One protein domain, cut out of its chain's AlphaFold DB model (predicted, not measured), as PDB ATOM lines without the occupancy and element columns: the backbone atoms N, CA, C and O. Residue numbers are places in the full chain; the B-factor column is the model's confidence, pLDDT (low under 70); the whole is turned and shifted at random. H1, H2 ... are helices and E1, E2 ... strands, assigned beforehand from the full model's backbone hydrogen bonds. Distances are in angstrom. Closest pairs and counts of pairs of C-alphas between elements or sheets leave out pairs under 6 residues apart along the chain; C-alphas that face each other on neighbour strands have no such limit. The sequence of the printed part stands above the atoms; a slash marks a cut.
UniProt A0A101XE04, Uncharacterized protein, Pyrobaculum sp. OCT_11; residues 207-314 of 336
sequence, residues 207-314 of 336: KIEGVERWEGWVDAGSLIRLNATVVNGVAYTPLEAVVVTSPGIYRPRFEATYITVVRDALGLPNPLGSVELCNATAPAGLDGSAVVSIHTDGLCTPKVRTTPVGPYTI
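What this domain is: This is residues 207 to 314 of the 336 residues of an uncharacterized protein of Pyrobaculum sp. OCT_11 (UniProt A0A101XE04). The domain is a slender rod: a small, loose sandwich of two antiparallel sheets, only partly face to face, is drawn out at one end by a loop-rich part with the strands E1 and E4, and at the other end by loops and the one-turn helix H1. One sheet runs E2, E3, E5, E8 and the other E7, E6, E9. The 108 printed residues hold nine named strands, E1 to E9, and then one named helix, H1; the class is mostly strand, though under half of the residues are in named elements. The whole is loose, with a radius of gyration of the C-alphas of 18.2 A, and spans 62 by 18 by 16 A.

Where its parts are: E1 is residues 214 to 219, 15.1 A long, and begins with C-alpha 214 at (237.822, 230.257, 170.620). E2 is residues 229 to 231 and E3 residues 234 to 238, 12.9 A long. E4 is residues 248 to 250. E5 is residues 254 to 261, 22.8 A long, with C-alpha 254 at (228.581, 232.874, 182.488). E6 is residues 274 to 277, E7 residues 280 to 283, E8 residues 289 to 296, 22.4 A long, and E9 residues 302 to 305. H1 is residues 311 to 314, and C-alpha 314 is at (223.583, 210.782, 215.022).

How they stand to each other: In the larger sheet, E2 and E3 are a hairpin, with N 229 and O 236 at 3.0 A. E3 and E5 are antiparallel at 155 degrees, with N 237 and O 255 at 2.9 A. E5 and E8 are antiparallel at 164 degrees, with N 256 and O 294 at 2.8 A. This sheet is only just strongly twisted, its C-alphas up to 4.4 A off its best plane. In the other sheet, E6 and E7 are a hairpin, with N 275 and O 282 at 2.9 A, and E6 and E9 are antiparallel, with N 276 and O 303 at 2.8 A. The parts of the sandwich that face each other are 9.2 A centre to centre; the closest C-alphas of E7 and E8, those of Ala 282 and Val 292, are 5.5 A apart. E1 and E4 are near each other and pair with no named strand. Residues 223 to 224 pair antiparallel with residues 242 to 243. H1 is on neither sheet and is too short for an O i to N i+4 pair; its one O i to N i+3 pair is within hydrogen-bond range.

The domain as a whole: The two C-alphas farthest apart, those of Ala 220 and Ile 314, are 62.5 A apart. The printed part has no cut. The link from E5 to E6, residues 262 to 273, is long. The mean pLDDT of the printed part is 92.2, and no printed residue is under 70.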
ATOM      1  N   LYS A 207     239.719 236.756 170.116       96.56
ATOM      2  CA  LYS A 207     239.981 235.603 170.970       96.56
ATOM      3  C   LYS A 207     239.022 235.625 172.153       96.56
ATOM      4  O   LYS A 207     238.972 236.604 172.889       96.56
ATOM      5  N   ILE A 208     238.270 234.555 172.346       94.06
ATOM      6  CA  ILE A 208     237.431 234.336 173.520       94.06
ATOM      7  C   ILE A 208     238.235 233.511 174.524       94.06
ATOM      8  O   ILE A 208     238.771 232.453 174.188       94.06
ATOM      9  N   GLU A 209     238.332 234.014 175.752       93.56
ATOM     10  CA  GLU A 209     238.975 233.344 176.881       93.56
ATOM     11  C   GLU A 209     238.005 233.233 178.057       93.56
ATOM     12  O   GLU A 209     237.217 234.143 178.304       93.56
ATOM     13  N   GLY A 210     238.113 232.144 178.821       89.06
ATOM     14  CA  GLY A 210     237.301 231.922 180.010       89.06
ATOM     15  C   GLY A 210     236.818 230.484 180.102       89.06
ATOM     16  O   GLY A 210     237.622 229.550 180.009       89.06
ATOM     17  N   VAL A 211     235.505 230.332 180.282       89.69
ATOM     18  CA  VAL A 211     234.795 229.043 180.254       89.69
ATOM     19  C   VAL A 211     234.911 228.383 178.877       89.69
ATOM     20  O   VAL A 211     235.327 227.230 178.785       89.69
ATOM     21  N   GLU A 212     234.615 229.128 177.809       88.12
ATOM     22  CA  GLU A 212     234.870 228.711 176.427       88.12
ATOM     23  C   GLU A 212     236.157 229.351 175.892       88.12
ATOM     24  O   GLU A 212     236.572 230.431 176.324       88.12
ATOM     25  N   ARG A 213     236.807 228.669 174.942       90.81
ATOM     26  CA  ARG A 213     238.010 229.155 174.260       90.81
ATOM     27  C   ARG A 213     237.819 229.054 172.758       90.81
ATOM     28  O   ARG A 213     237.548 227.972 172.247       90.81
ATOM     29  N   TRP A 214     237.984 230.173 172.068       92.75
ATOM     30  CA  TRP A 214     237.822 230.257 170.620       92.75
ATOM     31  C   TRP A 214     238.655 231.409 170.064       92.75
ATOM     32  O   TRP A 214     238.851 232.406 170.753       92.75
ATOM     33  N   GLU A 215     239.124 231.303 168.827       95.44
ATOM     34  CA  GLU A 215     239.732 232.428 168.120       95.44
ATOM     35  C   GLU A 215     239.410 232.402 166.628       95.44
ATOM     36  O   GLU A 215     239.219 231.336 166.039       95.44
ATOM     37  N   GLY A 216     239.344 233.583 166.018       96.12
ATOM     38  CA  GLY A 216     239.109 233.712 164.587       96.12
ATOM     39  C   GLY A 216     238.687 235.110 164.152       96.12
ATOM     40  O   GLY A 216     238.557 236.039 164.950       96.12
ATOM     41  N   TRP A 217     238.467 235.248 162.846       97.25
ATOM     42  CA  TRP A 217     238.011 236.485 162.220       97.25
ATOM     43  C   TRP A 217     236.491 236.589 162.231       97.25
ATOM     44  O   TRP A 217     235.796 235.673 161.791       97.25
ATOM     45  N   VAL A 218     235.984 237.728 162.693       97.00
ATOM     46  CA  VAL A 218     234.547 237.969 162.852       97.00
ATOM     47  C   VAL A 218     234.169 239.330 162.285       97.00
ATOM     48  O   VAL A 218     234.928 240.289 162.417       97.00
ATOM     49  N   ASP A 219     233.000 239.422 161.649       97.31
ATOM     50  CA  ASP A 219     232.476 240.674 161.095       97.31
ATOM     51  C   ASP A 219     232.314 241.729 162.205       97.31
ATOM     52  O   ASP A 219     231.743 241.467 163.269       97.31
ATOM     53  N   ALA A 220     232.816 242.939 161.960       96.38
ATOM     54  CA  ALA A 220     232.714 244.053 162.892       96.38
ATOM     55  C   ALA A 220     231.239 244.395 163.165       96.38
ATOM     56  O   ALA A 220     230.435 244.531 162.244       96.38
ATOM     57  N   GLY A 221     230.889 244.539 164.441       94.44
ATOM     58  CA  GLY A 221     229.527 244.773 164.917       94.44
ATOM     59  C   GLY A 221     228.649 243.520 164.986       94.44
ATOM     60  O   GLY A 221     227.500 243.622 165.411       94.44
ATOM     61  N   SER A 222     229.152 242.345 164.593       96.06
ATOM     62  CA  SER A 222     228.389 241.101 164.711       96.06
ATOM     63  C   SER A 222     228.400 240.537 166.139       96.06
ATOM     64  O   SER A 222     229.167 240.969 167.006       96.06
ATOM     65  N   LEU A 223     227.494 239.586 166.381       94.69
ATOM     66  CA  LEU A 223     227.278 238.937 167.671       94.69
ATOM     67  C   LEU A 223     227.802 237.503 167.637       94.69
ATOM     68  O   LEU A 223     227.329 236.694 166.837       94.69
ATOM     69  N   ILE A 224     228.693 237.165 168.563       93.56
ATOM     70  CA  ILE A 224     229.080 235.779 168.826       93.56
ATOM     71  C   ILE A 224     228.169 235.235 169.926       93.56
ATOM     72  O   ILE A 224     228.167 235.733 171.055       93.56
ATOM     73  N   ARG A 225     227.377 234.215 169.589       92.25
ATOM     74  CA  ARG A 225     226.547 233.484 170.552       92.25
ATOM     75  C   ARG A 225     227.322 232.277 171.057       92.25
ATOM     76  O   ARG A 225     227.638 231.384 170.278       92.25
ATOM     77  N   LEU A 226     227.623 232.293 172.348       91.88
ATOM     78  CA  LEU A 226     228.265 231.186 173.047       91.88
ATOM     79  C   LEU A 226     227.212 230.141 173.403       91.88
ATOM     80  O   LEU A 226     226.034 230.475 173.560       91.88
ATOM     81  N   ASN A 227     227.636 228.891 173.538       91.56
ATOM     82  CA  ASN A 227     226.742 227.816 173.940       91.56
ATOM     83  C   ASN A 227     226.799 227.607 175.455       91.56
ATOM     84  O   ASN A 227     227.775 227.947 176.124       91.56
ATOM     85  N   ALA A 228     225.731 227.035 176.008       92.25
ATOM     86  CA  ALA A 228     225.793 226.506 177.361       92.25
ATOM     87  C   ALA A 228     226.673 225.250 177.371       92.25
ATOM     88  O   ALA A 228     226.582 224.410 176.471       92.25
ATOM     89  N   THR A 229     227.519 225.110 178.387       94.50
ATOM     90  CA  THR A 229     228.475 223.998 178.493       94.50
ATOM     91  C   THR A 229     228.519 223.441 179.908       94.50
ATOM     92  O   THR A 229     228.111 224.097 180.860       94.50
ATOM     93  N   VAL A 230     228.994 222.205 180.066       93.88
ATOM     94  CA  VAL A 230     229.178 221.580 181.383       93.88
ATOM     95  C   VAL A 230     230.630 221.157 181.521       93.88
ATOM     96  O   VAL A 230     231.132 220.380 180.711       93.88
ATOM     97  N   VAL A 231     231.301 221.643 182.563       92.62
ATOM     98  CA  VAL A 231     232.698 221.305 182.861       92.62
ATOM     99  C   VAL A 231     232.797 220.898 184.327       92.62
ATOM    100  O   VAL A 231     232.389 221.647 185.211       92.62
ATOM    101  N   ASN A 232     233.325 219.699 184.595       90.12
ATOM    102  CA  ASN A 232     233.472 219.138 185.948       90.12
ATOM    103  C   ASN A 232     232.168 219.132 186.774       90.12
ATOM    104  O   ASN A 232     232.180 219.401 187.972       90.12
ATOM    105  N   GLY A 233     231.031 218.855 186.126       90.25
ATOM    106  CA  GLY A 233     229.711 218.826 186.768       90.25
ATOM    107  C   GLY A 233     229.086 220.201 187.033       90.25
ATOM    108  O   GLY A 233     227.958 220.258 187.512       90.25
ATOM    109  N   VAL A 234     229.776 221.297 186.704       95.31
ATOM    110  CA  VAL A 234     229.245 222.666 186.769       95.31
ATOM    111  C   VAL A 234     228.669 223.032 185.403       95.31
ATOM    112  O   VAL A 234     229.375 222.934 184.397       95.31
ATOM    113  N   ALA A 235     227.402 223.436 185.361       96.06
ATOM    114  CA  ALA A 235     226.754 223.954 184.162       96.06
ATOM    115  C   ALA A 235     227.039 225.452 184.021       96.06
ATOM    116  O   ALA A 235     226.887 226.196 184.981       96.06
ATOM    117  N   TYR A 236     227.444 225.888 182.834       96.06
ATOM    118  CA  TYR A 236     227.745 227.274 182.504       96.06
ATOM    119  C   TYR A 236     226.775 227.761 181.436       96.06
ATOM    120  O   TYR A 236     226.795 227.267 180.308       96.06
ATOM    121  N   THR A 237     225.960 228.754 181.778       95.38
ATOM    122  CA  THR A 237     225.024 229.400 180.853       95.38
ATOM    123  C   THR A 237     225.542 230.799 180.513       95.38
ATOM    124  O   THR A 237     225.764 231.591 181.429       95.38
ATOM    125  N   PRO A 238     225.780 231.134 179.233       94.25
ATOM    126  CA  PRO A 238     226.271 232.457 178.859       94.25
ATOM    127  C   PRO A 238     225.226 233.531 179.170       94.25
ATOM    128  O   PRO A 238     224.054 233.374 178.833       94.25
ATOM    129  N   LEU A 239     225.657 234.625 179.799       92.06
ATOM    130  CA  LEU A 239     224.758 235.722 180.180       92.06
ATOM    131  C   LEU A 239     224.442 236.651 179.010       92.06
ATOM    132  O   LEU A 239     223.333 237.164 178.892       92.06
ATOM    133  N   GLU A 240     225.433 236.888 178.154       87.94
ATOM    134  CA  GLU A 240     225.363 237.863 177.070       87.94
ATOM    135  C   GLU A 240     226.082 237.330 175.828       87.94
ATOM    136  O   GLU A 240     227.041 236.558 175.914       87.94
ATOM    137  N   ALA A 241     225.624 237.765 174.654       90.19
ATOM    138  CA  ALA A 241     226.356 237.556 173.412       90.19
ATOM    139  C   ALA A 241     227.531 238.539 173.327       90.19
ATOM    140  O   ALA A 241     227.418 239.698 173.728       90.19
ATOM    141  N   VAL A 242     228.650 238.103 172.752       91.75
ATOM    142  CA  VAL A 242     229.825 238.965 172.584       91.75
ATOM    143  C   VAL A 242     229.632 239.842 171.349       91.75
ATOM    144  O   VAL A 242     229.553 239.332 170.232       91.75
ATOM    145  N   VAL A 243     229.570 241.162 171.542       94.31
ATOM    146  CA  VAL A 243     229.543 242.146 170.449       94.31
ATOM    147  C   VAL A 243     230.973 242.451 170.006       94.31
ATOM    148  O   VAL A 243     231.787 242.943 170.791       94.31
ATOM    149  N   VAL A 244     231.278 242.209 168.735       95.38
ATOM    150  CA  VAL A 244     232.626 242.398 168.184       95.38
ATOM    151  C   VAL A 244     232.836 243.848 167.744       95.38
ATOM    152  O   VAL A 244     232.586 244.218 166.600       95.38
ATOM    153  N   THR A 245     233.279 244.702 168.663       94.56
ATOM    154  CA  THR A 245     233.517 246.138 168.414       94.56
ATOM    155  C   THR A 245     234.966 246.479 168.064       94.56
ATOM    156  O   THR A 245     235.203 247.487 167.395       94.56
ATOM    157  N   SER A 246     235.928 245.645 168.466       95.50
ATOM    158  CA  SER A 246     237.364 245.840 168.238       95.50
ATOM    159  C   SER A 246     238.104 244.497 168.198       95.50
ATOM    160  O   SER A 246     237.596 243.507 168.724       95.50
ATOM    161  N   PRO A 247     239.313 244.431 167.619       97.00
ATOM    162  CA  PRO A 247     240.149 243.245 167.757       97.00
ATOM    163  C   PRO A 247     240.623 243.062 169.199       97.00
ATOM    164  O   PRO A 247     240.772 244.037 169.941       97.00
ATOM    165  N   GLY A 248     240.886 241.813 169.586       94.81
ATOM    166  CA  GLY A 248     241.468 241.493 170.888       94.81
ATOM    167  C   GLY A 248     240.777 240.361 171.640       94.81
ATOM    168  O   GLY A 248     240.128 239.492 171.056       94.81
ATOM    169  N   ILE A 249     240.982 240.361 172.957       95.44
ATOM    170  CA  ILE A 249     240.552 239.290 173.855       95.44
ATOM    171  C   ILE A 249     239.243 239.677 174.545       95.44
ATOM    172  O   ILE A 249     239.166 240.716 175.198       95.44
ATOM    173  N   TYR A 250     238.248 238.801 174.455       93.38
ATOM    174  CA  TYR A 250     236.948 238.932 175.098       93.38
ATOM    175  C   TYR A 250     236.791 237.871 176.191       93.38
ATOM    176  O   TYR A 250     237.068 236.693 175.969       93.38
ATOM    177  N   ARG A 251     236.327 238.300 177.371       93.44
ATOM    178  CA  ARG A 251     236.068 237.441 178.540       93.44
ATOM    179  C   ARG A 251     234.586 237.495 178.920       93.44
ATOM    180  O   ARG A 251     234.205 238.285 179.784       93.44
ATOM    181  N   PRO A 252     233.733 236.750 178.200       92.88
ATOM    182  CA  PRO A 252     232.300 236.727 178.450       92.88
ATOM    183  C   PRO A 252     231.984 236.109 179.812       92.88
ATOM    184  O   PRO A 252     232.662 235.188 180.269       92.88
ATOM    185  N   ARG A 253     230.926 236.613 180.450       93.25
ATOM    186  CA  ARG A 253     230.447 236.097 181.732       93.25
ATOM    187  C   ARG A 253     229.417 234.993 181.529       93.25
ATOM    188  O   ARG A 253     228.553 235.074 180.657       93.25
ATOM    189  N   PHE A 254     229.492 234.001 182.400       94.81
ATOM    190  CA  PHE A 254     228.581 232.874 182.488       94.81
ATOM    191  C   PHE A 254     227.955 232.834 183.877       94.81
ATOM    192  O   PHE A 254     228.594 233.186 184.871       94.81
ATOM    193  N   GLU A 255     226.718 232.366 183.953       95.62
ATOM    194  CA  GLU A 255     226.160 231.822 185.181       95.62
ATOM    195  C   GLU A 255     226.659 230.384 185.335       95.62
ATOM    196  O   GLU A 255     226.342 229.518 184.520       95.62
ATOM    197  N   ALA A 256     227.478 230.147 186.354       96.50
ATOM    198  CA  ALA A 256     227.951 228.827 186.734       96.50
ATOM    199  C   ALA A 256     227.039 228.259 187.821       96.50
ATOM    200  O   ALA A 256     226.969 228.823 188.913       96.50
ATOM    201  N   THR A 257     226.388 227.136 187.543       96.44
ATOM    202  CA  THR A 257     225.477 226.442 188.454       96.44
ATOM    203  C   THR A 257     226.001 225.047 188.752       96.44
ATOM    204  O   THR A 257     226.272 224.255 187.847       96.44
ATOM    205  N   TYR A 258     226.118 224.721 190.034       96.38
ATOM    206  CA  TYR A 258     226.483 223.389 190.491       96.38
ATOM    207  C   TYR A 258     225.376 222.824 191.375       96.38
ATOM    208  O   TYR A 258     224.963 223.448 192.355       96.38
ATOM    209  N   ILE A 259     224.895 221.641 190.997       93.75
ATOM    210  CA  ILE A 259     223.818 220.919 191.673       93.75
ATOM    211  C   ILE A 259     224.401 219.608 192.181       93.75
ATOM    212  O   ILE A 259     224.964 218.832 191.409       93.75
ATOM    213  N   THR A 260     224.269 219.347 193.477       94.50
ATOM    214  CA  THR A 260     224.758 218.108 194.086       94.50
ATOM    215  C   THR A 260     223.911 217.706 195.288       94.50
ATOM    216  O   THR A 260     223.104 218.485 195.794       94.50
ATOM    217  N   VAL A 261     224.124 216.483 195.775       93.75
ATOM    218  CA  VAL A 261     223.589 216.002 197.052       93.75
ATOM    219  C   VAL A 261     224.746 215.779 198.016       93.75
ATOM    220  O   VAL A 261     225.671 215.016 197.743       93.75
ATOM    221  N   VAL A 262     224.689 216.459 199.148       92.38
ATOM    222  CA  VAL A 262     225.673 216.423 200.216       92.38
ATOM    223  C   VAL A 262     225.369 215.257 201.149       92.38
ATOM    224  O   VAL A 262     224.278 215.166 201.716       92.38
ATOM    225  N   ARG A 263     226.339 214.353 201.305       92.06
ATOM    226  CA  ARG A 263     226.213 213.139 202.121       92.06
ATOM    227  C   ARG A 263     227.312 213.065 203.177       92.06
ATOM    228  O   ARG A 263     228.391 213.629 202.995       92.06
ATOM    229  N   ASP A 264     227.025 212.394 204.286       89.38
ATOM    230  CA  ASP A 264     228.017 212.070 205.313       89.38
ATOM    231  C   ASP A 264     228.807 210.791 204.980       89.38
ATOM    232  O   ASP A 264     228.615 210.182 203.924       89.38
ATOM    233  N   ALA A 265     229.716 210.378 205.871       87.19
ATOM    234  CA  ALA A 265     230.585 209.219 205.646       87.19
ATOM    235  C   ALA A 265     229.825 207.884 205.511       87.19
ATOM    236  O   ALA A 265     230.394 206.912 205.014       87.19
ATOM    237  N   LEU A 266     228.554 207.824 205.930       87.50
ATOM    238  CA  LEU A 266     227.688 206.650 205.787       87.50
ATOM    239  C   LEU A 266     226.750 206.751 204.574       87.50
ATOM    240  O   LEU A 266     225.910 205.876 204.367       87.50
ATOM    241  N   GLY A 267     226.883 207.801 203.760       85.75
ATOM    242  CA  GLY A 267     226.068 208.017 202.567       85.75
ATOM    243  C   GLY A 267     224.679 208.599 202.848       85.75
ATOM    244  O   GLY A 267     223.876 208.711 201.914       85.75
ATOM    245  N   LEU A 268     224.377 208.998 204.089       90.69
ATOM    246  CA  LEU A 268     223.113 209.650 204.440       90.69
ATOM    247  C   LEU A 268     223.164 211.148 204.105       90.69
ATOM    248  O   LEU A 268     224.245 211.736 204.162       90.69
ATOM    249  N   PRO A 269     222.031 211.785 203.745       90.81
ATOM    250  CA  PRO A 269     221.978 213.232 203.540       90.81
ATOM    251  C   PRO A 269     222.575 214.017 204.712       90.81
ATOM    252  O   PRO A 269     222.351 213.664 205.867       90.81
ATOM    253  N   ASN A 270     223.324 215.086 204.449       90.38
ATOM    254  CA  ASN A 270     223.896 215.912 205.512       90.38
ATOM    255  C   ASN A 270     223.468 217.388 205.381       90.38
ATOM    256  O   ASN A 270     224.156 218.146 204.696       90.38
ATOM    257  N   PRO A 271     222.392 217.825 206.069       89.00
ATOM    258  CA  PRO A 271     221.924 219.216 206.038       89.00
ATOM    259  C   PRO A 271     222.851 220.204 206.763       89.00
ATOM    260  O   PRO A 271     222.646 221.408 206.682       89.00
ATOM    261  N   LEU A 272     223.870 219.721 207.486       89.25
ATOM    262  CA  LEU A 272     224.916 220.576 208.064       89.25
ATOM    263  C   LEU A 272     226.050 220.858 207.072       89.25
ATOM    264  O   LEU A 272     226.961 221.628 207.377       89.25
ATOM    265  N   GLY A 273     226.035 220.201 205.913       91.00
ATOM    266  CA  GLY A 273     227.013 220.436 204.871       91.00
ATOM    267  C   GLY A 273     226.700 221.674 204.034       91.00
ATOM    268  O   GLY A 273     225.597 222.221 204.047       91.00
ATOM    269  N   SER A 274     227.694 222.112 203.277       92.50
ATOM    270  CA  SER A 274     227.579 223.210 202.329       92.50
ATOM    271  C   SER A 274     228.380 222.922 201.072       92.50
ATOM    272  O   SER A 274     229.266 222.062 201.037       92.50
ATOM    273  N   VAL A 275     228.046 223.638 200.010       94.88
ATOM    274  CA  VAL A 275     228.714 223.537 198.721       94.88
ATOM    275  C   VAL A 275     229.231 224.906 198.341       94.88
ATOM    276  O   VAL A 275     228.515 225.900 198.424       94.88
ATOM    277  N   GLU A 276     230.488 224.942 197.938       94.25
ATOM    278  CA  GLU A 276     231.217 226.130 197.534       94.25
ATOM    279  C   GLU A 276     231.535 226.028 196.041       94.25
ATOM    280  O   GLU A 276     232.045 225.009 195.566       94.25
ATOM    281  N   LEU A 277     231.223 227.081 195.293       95.06
ATOM    282  CA  LEU A 277     231.524 227.205 193.873       95.06
ATOM    283  C   LEU A 277     232.158 228.571 193.629       95.06
ATOM    284  O   LEU A 277     231.512 229.605 193.803       95.06
ATOM    285  N   CYS A 278     233.433 228.569 193.233       90.38
ATOM    286  CA  CYS A 278     234.249 229.783 193.203       90.38
ATOM    287  C   CYS A 278     234.207 230.504 194.568       90.38
ATOM    288  O   CYS A 278     234.756 229.979 195.531       90.38
ATOM    289  N   ASN A 279     233.533 231.657 194.660       90.00
ATOM    290  CA  ASN A 279     233.408 232.461 195.883       90.00
ATOM    291  C   ASN A 279     231.982 232.454 196.469       90.00
ATOM    292  O   ASN A 279     231.704 233.190 197.415       90.00
ATOM    293  N   ALA A 280     231.065 231.659 195.907       93.25
ATOM    294  CA  ALA A 280     229.706 231.498 196.417       93.25
ATOM    295  C   ALA A 280     229.607 230.224 197.254       93.25
ATOM    296  O   ALA A 280     230.210 229.205 196.926       93.25
ATOM    297  N   THR A 281     228.827 230.273 198.331       93.62
ATOM    298  CA  THR A 281     228.539 229.110 199.177       93.62
ATOM    299  C   THR A 281     227.037 228.989 199.378       93.62
ATOM    300  O   THR A 281     226.375 229.988 199.654       93.62
ATOM    301  N   ALA A 282     226.511 227.771 199.274       94.44
ATOM    302  CA  ALA A 282     225.121 227.451 199.574       94.44
ATOM    303  C   ALA A 282     225.046 226.312 200.610       94.44
ATOM    304  O   ALA A 282     225.774 225.322 200.475       94.44
ATOM    305  N   PRO A 283     224.210 226.431 201.657       93.50
ATOM    306  CA  PRO A 283     223.968 225.338 202.593       93.50
ATOM    307  C   PRO A 283     223.146 224.220 201.937       93.50
ATOM    308  O   PRO A 283     222.361 224.473 201.022       93.50
ATOM    309  N   ALA A 284     223.313 222.988 202.418       93.06
ATOM    310  CA  ALA A 284     222.485 221.861 202.007       93.06
ATOM    311  C   ALA A 284     221.091 221.915 202.658       93.06
ATOM    312  O   ALA A 284     220.942 222.284 203.824       93.06
ATOM    313  N   GLY A 285     220.066 221.519 201.905       90.69
ATOM    314  CA  GLY A 285     218.713 221.304 202.405       90.69
ATOM    315  C   GLY A 285     218.606 220.064 203.296       90.69
ATOM    316  O   GLY A 285     219.555 219.294 203.453       90.69
ATOM    317  N   LEU A 286     217.417 219.839 203.866       89.56
ATOM    318  CA  LEU A 286     217.133 218.679 204.727       89.56
ATOM    319  C   LEU A 286     217.359 217.336 204.016       89.56
ATOM    320  O   LEU A 286     217.798 216.368 204.624       89.56
ATOM    321  N   ASP A 287     217.114 217.285 202.712       89.56
ATOM    322  CA  ASP A 287     217.363 216.123 201.856       89.56
ATOM    323  C   ASP A 287     218.828 216.010 201.389       89.56
ATOM    324  O   ASP A 287     219.176 215.119 200.612       89.56
ATOM    325  N   GLY A 288     219.701 216.901 201.868       87.62
ATOM    326  CA  GLY A 288     221.094 217.016 201.461       87.62
ATOM    327  C   GLY A 288     221.285 217.703 200.110       87.62
ATOM    328  O   GLY A 288     222.429 217.880 199.703       87.62
ATOM    329  N   SER A 289     220.228 218.093 199.391       93.38
ATOM    330  CA  SER A 289     220.379 218.784 198.107       93.38
ATOM    331  C   SER A 289     221.006 220.164 198.302       93.38
ATOM    332  O   SER A 289     220.715 220.872 199.265       93.38
ATOM    333  N   ALA A 290     221.902 220.550 197.402       93.44
ATOM    334  CA  ALA A 290     222.525 221.864 197.409       93.44
ATOM    335  C   ALA A 290     222.672 222.367 195.973       93.44
ATOM    336  O   ALA A 290     223.184 221.658 195.101       93.44
ATOM    337  N   VAL A 291     222.228 223.603 195.751       94.56
ATOM    338  CA  VAL A 291     222.357 224.324 194.484       94.56
ATOM    339  C   VAL A 291     223.079 225.629 194.765       94.56
ATOM    340  O   VAL A 291     222.656 226.405 195.621       94.56
ATOM    341  N   VAL A 292     224.169 225.872 194.046       95.44
ATOM    342  CA  VAL A 292     224.914 227.131 194.107       95.44
ATOM    343  C   VAL A 292     225.080 227.676 192.693       95.44
ATOM    344  O   VAL A 292     225.529 226.953 191.802       95.44
ATOM    345  N   SER A 293     224.715 228.945 192.504       95.12
ATOM    346  CA  SER A 293     224.913 229.691 191.258       95.12
ATOM    347  C   SER A 293     225.790 230.917 191.506       95.12
ATOM    348  O   SER A 293     225.639 231.596 192.524       95.12
ATOM    349  N   ILE A 294     226.701 231.215 190.581       95.75
ATOM    350  CA  ILE A 294     227.548 232.415 190.615       95.75
ATOM    351  C   ILE A 294     227.877 232.896 189.199       95.75
ATOM    352  O   ILE A 294     228.065 232.095 188.290       95.75
ATOM    353  N   HIS A 295     228.001 234.211 189.018       95.06
ATOM    354  CA  HIS A 295     228.517 234.788 187.780       95.06
ATOM    355  C   HIS A 295     230.046 234.744 187.749       95.06
ATOM    356  O   HIS A 295     230.701 235.225 188.675       95.06
ATOM    357  N   THR A 296     230.617 234.203 186.679       93.19
ATOM    358  CA  THR A 296     232.066 234.034 186.514       93.19
ATOM    359  C   THR A 296     232.472 234.208 185.053       93.19
ATOM    360  O   THR A 296     231.676 233.976 184.148       93.19
ATOM    361  N   ASP A 297     233.708 234.624 184.807       89.69
ATOM    362  CA  ASP A 297     234.344 234.662 183.484       89.69
ATOM    363  C   ASP A 297     235.340 233.503 183.282       89.69
ATOM    364  O   ASP A 297     235.968 233.391 182.232       89.69
ATOM    365  N   GLY A 298     235.465 232.604 184.264       91.25
ATOM    366  CA  GLY A 298     236.382 231.468 184.241       91.25
ATOM    367  C   GLY A 298     235.795 230.200 184.859       91.25
ATOM    368  O   GLY A 298     234.721 230.206 185.461       91.25
ATOM    369  N   LEU A 299     236.524 229.091 184.714       92.94
ATOM    370  CA  LEU A 299     236.107 227.797 185.253       92.94
ATOM    371  C   LEU A 299     236.170 227.787 186.787       92.94
ATOM    372  O   LEU A 299     237.209 228.072 187.383       92.94
ATOM    373  N   CYS A 300     235.071 227.386 187.417       92.62
ATOM    374  CA  CYS A 300     234.966 227.155 188.850       92.62
ATOM    375  C   CYS A 300     235.252 225.691 189.196       92.62
ATOM    376  O   CYS A 300     234.802 224.769 188.518       92.62
ATOM    377  N   THR A 301     235.961 225.476 190.306       93.69
ATOM    378  CA  THR A 301     236.114 224.144 190.907       93.69
ATOM    379  C   THR A 301     235.132 224.016 192.071       93.69
ATOM    380  O   THR A 301     235.273 224.773 193.036       93.69
ATOM    381  N   PRO A 302     234.144 223.104 192.008       93.81
ATOM    382  CA  PRO A 302     233.213 222.904 193.108       93.81
ATOM    383  C   PRO A 302     233.908 222.220 194.291       93.81
ATOM    384  O   PRO A 302     234.742 221.328 194.115       93.81
ATOM    385  N   LYS A 303     233.547 222.616 195.511       93.69
ATOM    386  CA  LYS A 303     233.999 221.992 196.759       93.69
ATOM    387  C   LYS A 303     232.798 221.696 197.643       93.69
ATOM    388  O   LYS A 303     231.963 222.561 197.878       93.69
ATOM    389  N   VAL A 304     232.729 220.478 198.163       91.94
ATOM    390  CA  VAL A 304     231.689 220.076 199.114       91.94
ATOM    391  C   VAL A 304     232.310 220.031 200.504       91.94
ATOM    392  O   VAL A 304     233.322 219.360 200.711       91.94
ATOM    393  N   ARG A 305     231.726 220.760 201.454       90.38
ATOM    394  CA  ARG A 305     232.149 220.793 202.856       90.38
ATOM    395  C   ARG A 305     231.112 220.061 203.695       90.38
ATOM    396  O   ARG A 305     229.950 220.455 203.720       90.38
ATOM    397  N   THR A 306     231.517 219.006 204.390       88.81
ATOM    398  CA  THR A 306     230.620 218.218 205.247       88.81
ATOM    399  C   THR A 306     231.275 217.903 206.578       88.81
ATOM    400  O   THR A 306     232.500 217.888 206.707       88.81
ATOM    401  N   THR A 307     230.449 217.635 207.584       83.44
ATOM    402  CA  THR A 307     230.896 216.942 208.791       83.44
ATOM    403  C   THR A 307     230.945 215.431 208.528       83.44
ATOM    404  O   THR A 307     230.112 214.923 207.772       83.44
ATOM    405  N   PRO A 308     231.862 214.677 209.172       81.12
ATOM    406  CA  PRO A 308     231.949 213.221 209.006       81.12
ATOM    407  C   PRO A 308     230.649 212.492 209.366       81.12
ATOM    408  O   PRO A 308     230.343 211.445 208.804       81.12
ATOM    409  N   VAL A 309     229.890 213.065 210.302       81.31
ATOM    410  CA  VAL A 309     228.631 212.526 210.808       81.31
ATOM    411  C   VAL A 309     227.551 213.591 210.651       81.31
ATOM    412  O   VAL A 309     227.704 214.711 211.154       81.31
ATOM    413  N   GLY A 310     226.481 213.258 209.930       82.81
ATOM    414  CA  GLY A 310     225.298 214.101 209.796       82.81
ATOM    415  C   GLY A 310     224.300 213.898 210.946       82.81
ATOM    416  O   GLY A 310     224.383 212.913 211.688       82.81
ATOM    417  N   PRO A 311     223.306 214.789 211.091       83.50
ATOM    418  CA  PRO A 311     222.294 214.686 212.142       83.50
ATOM    419  C   PRO A 311     221.465 213.398 212.043       83.50
ATOM    420  O   PRO A 311     221.092 212.836 213.071       83.50
ATOM    421  N   TYR A 312     221.235 212.876 210.834       86.38
ATOM    422  CA  TYR A 312     220.531 211.605 210.651       86.38
ATOM    423  C   TYR A 312     221.352 210.406 211.132       86.38
ATOM    424  O   TYR A 312     220.806 209.522 211.789       86.38
ATOM    425  N   THR A 313     222.665 210.398 210.898       84.06
ATOM    426  CA  THR A 313     223.545 209.359 211.449       84.06
ATOM    427  C   THR A 313     223.585 209.416 212.972       84.06
ATOM    428  O   THR A 313     223.479 208.378 213.622       84.06
ATOM    429  N   ILE A 314     223.657 210.615 213.562       84.25
ATOM    430  CA  ILE A 314     223.583 210.782 215.022       84.25
ATOM    431  C   ILE A 314     222.259 210.225 215.554       84.25
ATOM    432  O   ILE A 314     222.266 209.482 216.533       84.25
TER     433      ILE A 314